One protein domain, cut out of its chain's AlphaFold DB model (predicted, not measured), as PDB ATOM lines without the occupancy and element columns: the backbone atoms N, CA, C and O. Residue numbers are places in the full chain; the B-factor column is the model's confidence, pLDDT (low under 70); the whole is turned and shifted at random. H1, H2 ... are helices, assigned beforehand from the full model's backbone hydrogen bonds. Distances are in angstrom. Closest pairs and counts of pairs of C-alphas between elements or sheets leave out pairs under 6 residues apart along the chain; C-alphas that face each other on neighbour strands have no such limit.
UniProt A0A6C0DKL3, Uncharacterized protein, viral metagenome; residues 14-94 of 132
ATOM      1  N   LEU A  14      18.814   0.221 -10.360       96.06
ATOM      2  CA  LEU A  14      18.136  -0.060 -11.632       96.06
ATOM      3  C   LEU A  14      16.632   0.234 -11.554       96.06
ATOM      4  O   LEU A  14      16.051   0.767 -12.498       96.06
ATOM      5  N   GLU A  15      16.015  -0.089 -10.416       96.12
ATOM      6  CA  GLU A  15      14.598   0.173 -10.162       96.12
ATOM      7  C   GLU A  15      14.332   1.685 -10.110       96.12
ATOM      8  O   GLU A  15      13.365   2.165 -10.697       96.12
ATOM      9  N   ASP A  16      15.227   2.456  -9.490       97.31
ATOM     10  CA  ASP A  16      15.152   3.916  -9.481       97.31
ATOM     11  C   ASP A  16      15.281   4.515 -10.875       97.31
ATOM     12  O   ASP A  16      14.488   5.376 -11.248       97.31
ATOM     13  N   GLN A  17      16.264   4.070 -11.662       97.62
ATOM     14  CA  GLN A  17      16.434   4.538 -13.039       97.62
ATOM     15  C   GLN A  17      15.179   4.267 -13.870       97.62
ATOM     16  O   GLN A  17      14.722   5.139 -14.617       97.62
ATOM     17  N   GLN A  18      14.585   3.087 -13.694       97.62
ATOM     18  CA  GLN A  18      13.326   2.733 -14.326       97.62
ATOM     19  C   GLN A  18      12.179   3.643 -13.857       97.62
ATOM     20  O   GLN A  18      11.473   4.208 -14.691       97.62
ATOM     21  N   LEU A  19      12.031   3.861 -12.548       97.44
ATOM     22  CA  LEU A  19      11.003   4.738 -11.982       97.44
ATOM     23  C   LEU A  19      11.138   6.185 -12.488       97.44
ATOM     24  O   LEU A  19      10.137   6.826 -12.816       97.44
ATOM     25  N   ILE A  20      12.370   6.700 -12.585       97.56
ATOM     26  CA  ILE A  20      12.659   8.032 -13.132       97.56
ATOM     27  C   ILE A  20      12.178   8.105 -14.577       97.56
ATOM     28  O   ILE A  20      11.435   9.029 -14.922       97.56
ATOM     29  N   LYS A  21      12.571   7.140 -15.415       97.81
ATOM     30  CA  LYS A  21      12.175   7.082 -16.826       97.81
ATOM     31  C   LYS A  21      10.651   7.076 -16.967       97.81
ATOM     32  O   LYS A  21      10.092   7.931 -17.651       97.81
ATOM     33  N   GLU A  22       9.983   6.178 -16.258       97.81
ATOM     34  CA  GLU A  22       8.534   5.993 -16.336       97.81
ATOM     35  C   GLU A  22       7.752   7.233 -15.884       97.81
ATOM     36  O   GLU A  22       6.731   7.607 -16.471       97.81
ATOM     37  N   TYR A  23       8.235   7.923 -14.850       97.56
ATOM     38  CA  TYR A  23       7.561   9.112 -14.337       97.56
ATOM     39  C   TYR A  23       7.802  10.360 -15.198       97.56
ATOM     40  O   TYR A  23       6.882  11.170 -15.406       97.56
ATOM     41  N   THR A  24       9.038  10.537 -15.674       96.12
ATOM     42  CA  THR A  24       9.485  11.757 -16.360       96.12
ATOM     43  C   THR A  24       9.263  11.707 -17.865       96.12
ATOM     44  O   THR A  24       8.798  12.709 -18.414       96.12
ATOM     45  N   ILE A  25       9.535  10.570 -18.509       95.81
ATOM     46  CA  ILE A  25       9.437  10.374 -19.960       95.81
ATOM     47  C   ILE A  25       8.070   9.801 -20.309       95.81
ATOM     48  O   ILE A  25       7.299  10.463 -20.999       95.81
ATOM     49  N   ASP A  26       7.729   8.634 -19.760       96.62
ATOM     50  CA  ASP A  26       6.505   7.903 -20.134       96.62
ATOM     51  C   ASP A  26       5.237   8.503 -19.500       96.62
ATOM     52  O   ASP A  26       4.113   8.091 -19.781       96.62
ATOM     53  N   LYS A  27       5.417   9.512 -18.638       96.69
ATOM     54  CA  LYS A  27       4.366  10.266 -17.948       96.69
ATOM     55  C   LYS A  27       3.340   9.377 -17.226       96.69
ATOM     56  O   LYS A  27       2.184   9.774 -17.069       96.69
ATOM     57  N   LEU A  28       3.770   8.238 -16.686       97.12
ATOM     58  CA  LEU A  28       2.872   7.313 -15.995       97.12
ATOM     59  C   LEU A  28       2.261   7.927 -14.726       97.12
ATOM     60  O   LEU A  28       2.855   8.778 -14.054       97.12
ATOM     61  N   THR A  29       1.039   7.507 -14.417       96.81
ATOM     62  CA  THR A  29       0.312   7.874 -13.195       96.81
ATOM     63  C   THR A  29       0.739   6.998 -12.019       96.81
ATOM     64  O   THR A  29       1.246   5.890 -12.202       96.81
ATOM     65  N   LEU A  30       0.474   7.458 -10.795       96.31
ATOM     66  CA  LEU A  30       0.757   6.732  -9.555       96.31
ATOM     67  C   LEU A  30       0.276   5.278  -9.603       96.31
ATOM     68  O   LEU A  30       1.022   4.366  -9.263       96.31
ATOM     69  N   MET A  31      -0.952   5.052 -10.068       95.12
ATOM     70  CA  MET A  31      -1.543   3.715 -10.109       95.12
ATOM     71  C   MET A  31      -0.870   2.798 -11.135       95.12
ATOM     72  O   MET A  31      -0.765   1.597 -10.901       95.12
ATOM     73  N   GLN A  32      -0.382   3.343 -12.250       95.62
ATOM     74  CA  GLN A  32       0.388   2.574 -13.231       95.62
ATOM     75  C   GLN A  32       1.759   2.191 -12.666       95.62
ATOM     76  O   GLN A  32       2.145   1.026 -12.744       95.62
ATOM     77  N   LEU A  33       2.441   3.132 -12.005       96.38
ATOM     78  CA  LEU A  33       3.725   2.878 -11.347       96.38
ATOM     79  C   LEU A  33       3.609   1.801 -10.261       96.38
ATOM     80  O   LEU A  33       4.441   0.903 -10.186       96.38
ATOM     81  N   CYS A  34       2.540   1.833  -9.462       94.62
ATOM     82  CA  CYS A  34       2.263   0.802  -8.463       94.62
ATOM     83  C   CYS A  34       2.190  -0.609  -9.065       94.62
ATOM     84  O   CYS A  34       2.679  -1.555  -8.451       94.62
ATOM     85  N   LYS A  35       1.591  -0.749 -10.256       93.75
ATOM     86  CA  LYS A  35       1.450  -2.039 -10.948       93.75
ATOM     87  C   LYS A  35       2.780  -2.544 -11.501       93.75
ATOM     88  O   LYS A  35       3.050  -3.735 -11.400       93.75
ATOM     89  N   ILE A  36       3.600  -1.653 -12.059       94.62
ATOM     90  CA  ILE A  36       4.900  -2.016 -12.641       94.62
ATOM     91  C   ILE A  36       5.890  -2.412 -11.544       94.62
ATOM     92  O   ILE A  36       6.472  -3.492 -11.589       94.62
ATOM     93  N   HIS A  37       6.022  -1.566 -10.520       94.69
ATOM     94  CA  HIS A  37       6.985  -1.759  -9.431       94.69
ATOM     95  C   HIS A  37       6.468  -2.682  -8.330       94.69
ATOM     96  O   HIS A  37       7.180  -2.944  -7.370       94.69
ATOM     97  N   LYS A  38       5.215  -3.154  -8.412       94.56
ATOM     98  CA  LYS A  38       4.580  -4.014  -7.396       94.56
ATOM     99  C   LYS A  38       4.727  -3.462  -5.973       94.56
ATOM    100  O   LYS A  38       4.968  -4.187  -5.001       94.56
ATOM    101  N   ARG A  39       4.596  -2.142  -5.842       94.38
ATOM    102  CA  ARG A  39       4.732  -1.394  -4.585       94.38
ATOM    103  C   ARG A  39       3.489  -0.563  -4.328       94.38
ATOM    104  O   ARG A  39       2.793  -0.132  -5.244       94.38
ATOM    105  N   LYS A  40       3.219  -0.316  -3.047       93.69
ATOM    106  CA  LYS A  40       2.072   0.492  -2.625       93.69
ATOM    107  C   LYS A  40       2.243   1.965  -3.028       93.69
ATOM    108  O   LYS A  40       3.372   2.464  -3.001       93.69
ATOM    109  N   PRO A  41       1.132   2.696  -3.245       94.44
ATOM    110  CA  PRO A  41       1.146   4.116  -3.611       94.44
ATOM    111  C   PRO A  41       2.016   4.988  -2.699       94.44
ATOM    112  O   PRO A  41       2.833   5.771  -3.173       94.44
ATOM    113  N   GLY A  42       1.933   4.785  -1.380       93.75
ATOM    114  CA  GLY A  42       2.761   5.525  -0.423       93.75
ATOM    115  C   GLY A  42       4.270   5.290  -0.584       93.75
ATOM    116  O   GLY A  42       5.055   6.203  -0.328       93.75
ATOM    117  N   GLY A  43       4.677   4.099  -1.034       94.81
ATOM    118  CA  GLY A  43       6.074   3.771  -1.323       94.81
ATOM    119  C   GLY A  43       6.580   4.493  -2.569       94.81
ATOM    120  O   GLY A  43       7.633   5.124  -2.516       94.81
ATOM    121  N   ILE A  44       5.786   4.478  -3.644       96.69
ATOM    122  CA  ILE A  44       6.087   5.179  -4.901       96.69
ATOM    123  C   ILE A  44       6.201   6.689  -4.659       96.69
ATOM    124  O   ILE A  44       7.242   7.278  -4.947       96.69
ATOM    125  N   SER A  45       5.188   7.316  -4.046       96.75
ATOM    126  CA  SER A  45       5.216   8.757  -3.752       96.75
ATOM    127  C   SER A  45       6.392   9.142  -2.851       96.75
ATOM    128  O   SER A  45       7.005  10.193  -3.035       96.75
ATOM    129  N   SER A  46       6.731   8.302  -1.867       96.44
ATOM    130  CA  SER A  46       7.899   8.545  -1.019       96.44
ATOM    131  C   SER A  46       9.196   8.482  -1.817       96.44
ATOM    132  O   SER A  46      10.065   9.327  -1.604       96.44
ATOM    133  N   ARG A  47       9.348   7.506  -2.721       96.94
ATOM    134  CA  ARG A  47      10.580   7.359  -3.498       96.94
ATOM    135  C   ARG A  47      10.763   8.488  -4.500       96.94
ATOM    136  O   ARG A  47      11.844   9.060  -4.551       96.94
ATOM    137  N   LEU A  48       9.704   8.886  -5.202       97.19
ATOM    138  CA  LEU A  48       9.739  10.021  -6.130       97.19
ATOM    139  C   LEU A  48      10.162  11.329  -5.445       97.19
ATOM    140  O   LEU A  48      10.892  12.125  -6.033       97.19
ATOM    141  N   SER A  49       9.749  11.533  -4.190       97.38
ATOM    142  CA  SER A  49      10.182  12.679  -3.385       97.38
ATOM    143  C   SER A  49      11.670  12.599  -3.014       97.38
ATOM    144  O   SER A  49      12.383  13.592  -3.130       97.38
ATOM    145  N   VAL A  50      12.178  11.413  -2.650       96.75
ATOM    146  CA  VAL A  50      13.617  11.197  -2.393       96.75
ATOM    147  C   VAL A  50      14.458  11.446  -3.648       96.75
ATOM    148  O   VAL A  50      15.518  12.060  -3.563       96.75
ATOM    149  N   LEU A  51      13.955  11.034  -4.813       96.06
ATOM    150  CA  LEU A  51      14.568  11.281  -6.122       96.06
ATOM    151  C   LEU A  51      14.398  12.733  -6.608       96.06
ATOM    152  O   LEU A  51      14.850  13.061  -7.702       96.06
ATOM    153  N   LYS A  52      13.761  13.606  -5.811       96.81
ATOM    154  CA  LYS A  52      13.504  15.026  -6.112       96.81
ATOM    155  C   LYS A  52      12.735  15.258  -7.418       96.81
ATOM    156  O   LYS A  52      12.883  16.295  -8.057       96.81
ATOM    157  N   LEU A  53      11.897  14.299  -7.808       96.00
ATOM    158  CA  LEU A  53      11.001  14.425  -8.964       96.00
ATOM    159  C   LEU A  53       9.680  15.114  -8.606       96.00
ATOM    160  O   LEU A  53       8.959  15.571  -9.492       96.00
ATOM    161  N   ILE A  54       9.352  15.142  -7.314       96.81
ATOM    162  CA  ILE A  54       8.205  15.839  -6.737       96.81
ATOM    163  C   ILE A  54       8.604  16.449  -5.394       96.81
ATOM    164  O   ILE A  54       9.360  15.840  -4.634       96.81
ATOM    165  N   ASP A  55       8.040  17.609  -5.071       94.38
ATOM    166  CA  ASP A  55       8.304  18.279  -3.791       94.38
ATOM    167  C   ASP A  55       7.542  17.625  -2.641       94.38
ATOM    168  O   ASP A  55       8.052  17.471  -1.530       94.38
ATOM    169  N   ARG A  56       6.298  17.213  -2.905       94.69
ATOM    170  CA  ARG A  56       5.417  16.606  -1.910       94.69
ATOM    171  C   ARG A  56       4.806  15.318  -2.438       94.69
ATOM    172  O   ARG A  56       4.632  15.110  -3.631       94.69
ATOM    173  N   ARG A  57       4.441  14.424  -1.520       92.81
ATOM    174  CA  ARG A  57       3.902  13.096  -1.865       92.81
ATOM    175  C   ARG A  57       2.497  13.148  -2.471       92.81
ATOM    176  O   ARG A  57       2.103  12.200  -3.145       92.81
ATOM    177  N   ASP A  58       1.767  14.231  -2.214       92.38
ATOM    178  CA  ASP A  58       0.410  14.492  -2.698       92.38
ATOM    179  C   ASP A  58       0.379  15.153  -4.084       92.38
ATOM    180  O   ASP A  58      -0.677  15.210  -4.706       92.38
ATOM    181  N   THR A  59       1.524  15.619  -4.594       94.69
ATOM    182  CA  THR A  59       1.634  16.229  -5.928       94.69
ATOM    183  C   THR A  59       2.011  15.223  -7.011       94.69
ATOM    184  O   THR A  59       2.313  15.613  -8.138       94.69
ATOM    185  N   VAL A  60       2.046  13.926  -6.695       96.31
ATOM    186  CA  VAL A  60       2.341  12.905  -7.699       96.31
ATOM    187  C   VAL A  60       1.210  12.839  -8.731       96.31
ATOM    188  O   VAL A  60       0.028  12.958  -8.398       96.31
ATOM    189  N   ARG A  61       1.561  12.636 -10.002       96.50
ATOM    190  CA  ARG A  61       0.575  12.497 -11.083       96.50
ATOM    191  C   ARG A  61      -0.402  11.355 -10.778       96.50
ATOM    192  O   ARG A  61       0.035  10.230 -10.540       96.50
ATOM    193  N   GLY A  62      -1.706  11.615 -10.827       94.94
ATOM    194  CA  GLY A  62      -2.730  10.602 -10.547       94.94
ATOM    195  C   GLY A  62      -3.116  10.463  -9.064       94.94
ATOM    196  O   GLY A  62      -3.777   9.492  -8.692       94.94
ATOM    197  N   TYR A  63      -2.639  11.354  -8.181       94.69
ATOM    198  CA  TYR A  63      -2.915  11.257  -6.741       94.69
ATOM    199  C   TYR A  63      -4.377  11.549  -6.383       94.69
ATOM    200  O   TYR A  63      -4.900  10.951  -5.444       94.69
ATOM    201  N   ALA A  64      -5.037  12.455  -7.108       93.44
ATOM    202  CA  ALA A  64      -6.436  12.800  -6.855       93.44
ATOM    203  C   ALA A  64      -7.347  11.592  -7.123       93.44
ATOM    204  O   ALA A  64      -8.139  11.203  -6.272       93.44
ATOM    205  N   GLU A  65      -7.117  10.925  -8.246       93.75
ATOM    206  CA  GLU A  65      -7.806   9.715  -8.684       93.75
ATOM    207  C   GLU A  65      -7.538   8.556  -7.720       93.75
ATOM    208  O   GLU A  65      -8.446   7.819  -7.334       93.75
ATOM    209  N   TYR A  66      -6.293   8.424  -7.252       93.69
ATOM    210  CA  TYR A  66      -5.964   7.476  -6.193       93.69
ATOM    211  C   TYR A  66      -6.771   7.755  -4.919       93.69
ATOM    212  O   TYR A  66      -7.319   6.822  -4.340       93.69
ATOM    213  N   LYS A  67      -6.897   9.015  -4.497       92.69
ATOM    214  CA  LYS A  67      -7.631   9.395  -3.279       92.69
ATOM    215  C   LYS A  67      -9.123   9.046  -3.345       92.69
ATOM    216  O   LYS A  67      -9.733   8.776  -2.312       92.69
ATOM    217  N   GLU A  68      -9.696   9.043  -4.541       93.06
ATOM    218  CA  GLU A  68     -11.097   8.677  -4.781       93.06
ATOM    219  C   GLU A  68     -11.311   7.158  -4.867       93.06
ATOM    220  O   GLU A  68     -12.419   6.672  -4.620       93.06
ATOM    221  N   SER A  69     -10.247   6.401  -5.152       92.00
ATOM    222  CA  SER A  69     -10.297   4.945  -5.298       92.00
ATOM    223  C   SER A  69     -10.654   4.216  -3.997       92.00
ATOM    224  O   SER A  69     -10.325   4.647  -2.886       92.00
ATOM    225  N   ASP A  70     -11.271   3.043  -4.134       91.19
ATOM    226  CA  ASP A  70     -11.601   2.194  -2.985       91.19
ATOM    227  C   ASP A  70     -10.353   1.671  -2.269       91.19
ATOM    228  O   ASP A  70     -10.352   1.562  -1.044       91.19
ATOM    229  N   LEU A  71      -9.255   1.482  -3.005       88.81
ATOM    230  CA  LEU A  71      -7.956   1.129  -2.439       88.81
ATOM    231  C   LEU A  71      -7.485   2.162  -1.403       88.81
ATOM    232  O   LEU A  71      -6.975   1.799  -0.342       88.81
ATOM    233  N   TYR A  72      -7.640   3.460  -1.680       91.25
ATOM    234  CA  TYR A  72      -7.255   4.501  -0.722       91.25
ATOM    235  C   TYR A  72      -8.100   4.437   0.551       91.25
ATOM    236  O   TYR A  72      -7.560   4.532   1.659       91.25
ATOM    237  N   LYS A  73      -9.415   4.235   0.405       91.56
ATOM    238  CA  LYS A  73     -10.342   4.098   1.538       91.56
ATOM    239  C   LYS A  73      -9.989   2.880   2.391       91.56
ATOM    240  O   LYS A  73      -9.929   2.999   3.614       91.56
ATOM    241  N   GLU A  74      -9.694   1.748   1.757       89.81
ATOM    242  CA  GLU A  74      -9.268   0.517   2.426       89.81
ATOM    243  C   GLU A  74      -7.971   0.735   3.214       89.81
ATOM    244  O   GLU A  74      -7.933   0.492   4.419       89.81
ATOM    245  N   ILE A  75      -6.940   1.307   2.581       88.00
ATOM    246  CA  ILE A  75      -5.665   1.618   3.246       88.00
ATOM    247  C   ILE A  75      -5.881   2.547   4.450       88.00
ATOM    248  O   ILE A  75      -5.276   2.345   5.508       88.00
ATOM    249  N   CYS A  76      -6.734   3.565   4.318       87.75
ATOM    250  CA  CYS A  76      -7.053   4.471   5.420       87.75
ATOM    251  C   CYS A  76      -7.744   3.742   6.577       87.75
ATOM    252  O   CYS A  76      -7.370   3.956   7.733       87.75
ATOM    253  N   LYS A  77      -8.699   2.857   6.272       89.50
ATOM    254  CA  LYS A  77      -9.409   2.046   7.263       89.50
ATOM    255  C   LYS A  77      -8.453   1.114   8.010       89.50
ATOM    256  O   LYS A  77      -8.382   1.186   9.234       89.50
ATOM    257  N   THR A  78      -7.630   0.346   7.296       86.00
ATOM    258  CA  THR A  78      -6.637  -0.556   7.903       86.00
ATOM    259  C   THR A  78      -5.637   0.199   8.782       86.00
ATOM    260  O   THR A  78      -5.276  -0.246   9.870       86.00
ATOM    261  N   ASN A  79      -5.184   1.380   8.348       85.75
ATOM    262  CA  ASN A  79      -4.278   2.207   9.146       85.75
ATOM    263  C   ASN A  79      -4.937   2.744  10.422       85.75
ATOM    264  O   ASN A  79      -4.261   2.881  11.444       85.75
ATOM    265  N   LEU A  80      -6.231   3.067  10.368       83.25
ATOM    266  CA  LEU A  80      -6.997   3.489  11.535       83.25
ATOM    267  C   LEU A  80      -7.144   2.334  12.533       83.25
ATOM    268  O   LEU A  80      -6.811   2.517  13.703       83.25
ATOM    269  N   GLU A  81      -7.531   1.151  12.055       81.88
ATOM    270  CA  GLU A  81      -7.676  -0.073  12.855       81.88
ATOM    271  C   GLU A  81      -6.361  -0.443  13.558       81.88
ATOM    272  O   GLU A  81      -6.319  -0.600  14.782       81.88
ATOM    273  N   ASN A  82      -5.246  -0.438  12.819       80.50
ATOM    274  CA  ASN A  82      -3.917  -0.699  13.375       80.50
ATOM    275  C   ASN A  82      -3.509   0.319  14.457       80.50
ATOM    276  O   ASN A  82      -2.795  -0.020  15.405       80.50
ATOM    277  N   ARG A  83      -3.944   1.584  14.344       74.88
ATOM    278  CA  ARG A  83      -3.677   2.616  15.362       74.88
ATOM    279  C   ARG A  83      -4.495   2.388  16.630       74.88
ATOM    280  O   ARG A  83      -3.953   2.601  17.715       74.88
ATOM    281  N   THR A  84      -5.756   1.979  16.513       71.69
ATOM    282  CA  THR A  84      -6.606   1.635  17.665       71.69
ATOM    283  C   THR A  84      -6.055   0.433  18.423       71.69
ATOM    284  O   THR A  84      -5.783   0.564  19.616       71.69
ATOM    285  N   SER A  85      -5.724  -0.665  17.738       68.44
ATOM    286  CA  SER A  85      -5.160  -1.860  18.383       68.44
ATOM    287  C   SER A  85      -3.825  -1.567  19.080       68.44
ATOM    288  O   SER A  85      -3.565  -2.031  20.188       68.44
ATOM    289  N   ARG A  86      -2.972  -0.713  18.492       64.81
ATOM    290  CA  ARG A  86      -1.692  -0.328  19.113       64.81
ATOM    291  C   ARG A  86      -1.863   0.563  20.350       64.81
ATOM    292  O   ARG A  86      -1.015   0.523  21.242       64.81
ATOM    293  N   LYS A  87      -2.927   1.374  20.416       61.38
ATOM    294  CA  LYS A  87      -3.270   2.154  21.618       61.38
ATOM    295  C   LYS A  87      -3.753   1.252  22.752       61.38
ATOM    296  O   LYS A  87      -3.389   1.505  23.895       61.38
ATOM    297  N   GLU A  88      -4.505   0.202  22.445       58.84
ATOM    298  CA  GLU A  88      -4.969  -0.769  23.442       58.84
ATOM    299  C   GLU A  88      -3.808  -1.579  24.036       58.84
ATOM    300  O   GLU A  88      -3.699  -1.673  25.258       58.84
ATOM    301  N   ILE A  89      -2.857  -2.027  23.205       57.56
ATOM    302  CA  ILE A  89      -1.635  -2.714  23.670       57.56
ATOM    303  C   ILE A  89      -0.789  -1.802  24.579       57.56
ATOM    304  O   ILE A  89      -0.320  -2.231  25.632       57.56
ATOM    305  N   LYS A  90      -0.637  -0.514  24.232       54.16
ATOM    306  CA  LYS A  90       0.071   0.462  25.086       54.16
ATOM    307  C   LYS A  90      -0.657   0.777  26.397       54.16
ATOM    308  O   LYS A  90      -0.017   1.161  27.371       54.16
ATOM    309  N   LYS A  91      -1.985   0.651  26.429       48.22
ATOM    310  CA  LYS A  91      -2.778   0.865  27.646       48.22
ATOM    311  C   LYS A  91      -2.632  -0.313  28.617       48.22
ATOM    312  O   LYS A  91      -2.624  -0.082  29.818       48.22
ATOM    313  N   GLN A  92      -2.435  -1.534  28.112       48.72
ATOM    314  CA  GLN A  92      -2.116  -2.711  28.933       48.72
ATOM    315  C   GLN A  92      -0.664  -2.716  29.443       48.72
ATOM    316  O   GLN A  92      -0.424  -3.148  30.565       48.72
ATOM    317  N   SER A  93       0.301  -2.167  28.693       45.97
ATOM    318  CA  SER A  93       1.707  -2.094  29.136       45.97
ATOM    319  C   SER A  93       1.988  -1.060  30.237       45.97
ATOM    320  O   SER A  93       3.087  -1.048  30.776       45.97
ATOM    321  N   ASN A  94       1.034  -0.180  30.560       47.16
ATOM    322  CA  ASN A  94       1.177   0.812  31.635       47.16
ATOM    323  C   ASN A  94       0.621   0.334  32.989       47.16
ATOM    324  O   ASN A  94       0.687   1.081  33.963       47.16
TER     325      ASN A  94
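Overview. This is residues 14 to 94 of the 132 residues of an uncharacterized protein of viral metagenome (UniProt A0A6C0DKL3). Four short helices, H1 to H4, form a compact head, and residues 76 to 94, mostly H5, stick out as a long arm. In the head, H1 and H2 make a helical hairpin, and H3 packs on H2. The printed part has 81 residues with five named helices, H1 to H5 in order, and no named strand: all helix. It is loose, with a radius of gyration of the C-alphas of 15.7 A, spanning 52 by 25 by 22 A.

Along the chain. Find C-alpha 14 at (18.136, -0.060, -11.632); from there H1 runs 15.4 A to residue 24. Next come H2, residues 30 to 37, H3, residues 41 to 50, and H4, residues 63 to 68. H5, residues 70 to 92, runs 33.7 A to C-alpha 92 at (-2.116, -2.711, 28.933).

Arrangement. Start at the hub, H2. It touches H1, closest C-alphas Leu 33 and Leu 19, 7.5 A, and H3, Cys 34 and Pro 41, 6.0 A, about perpendicular at 89 degrees. H4 only just touches H2, with 3 pairs of C-alphas within 8 A, the closest Tyr 63 and Leu 30. H5 touches no helix. In the five helices every O i to N i+4 pair is within hydrogen-bond range.

Size, cuts and confidence. The printed part has no cut. Residues 51 to 62 form the long link. Residues 85 to 94 have pLDDT under 70.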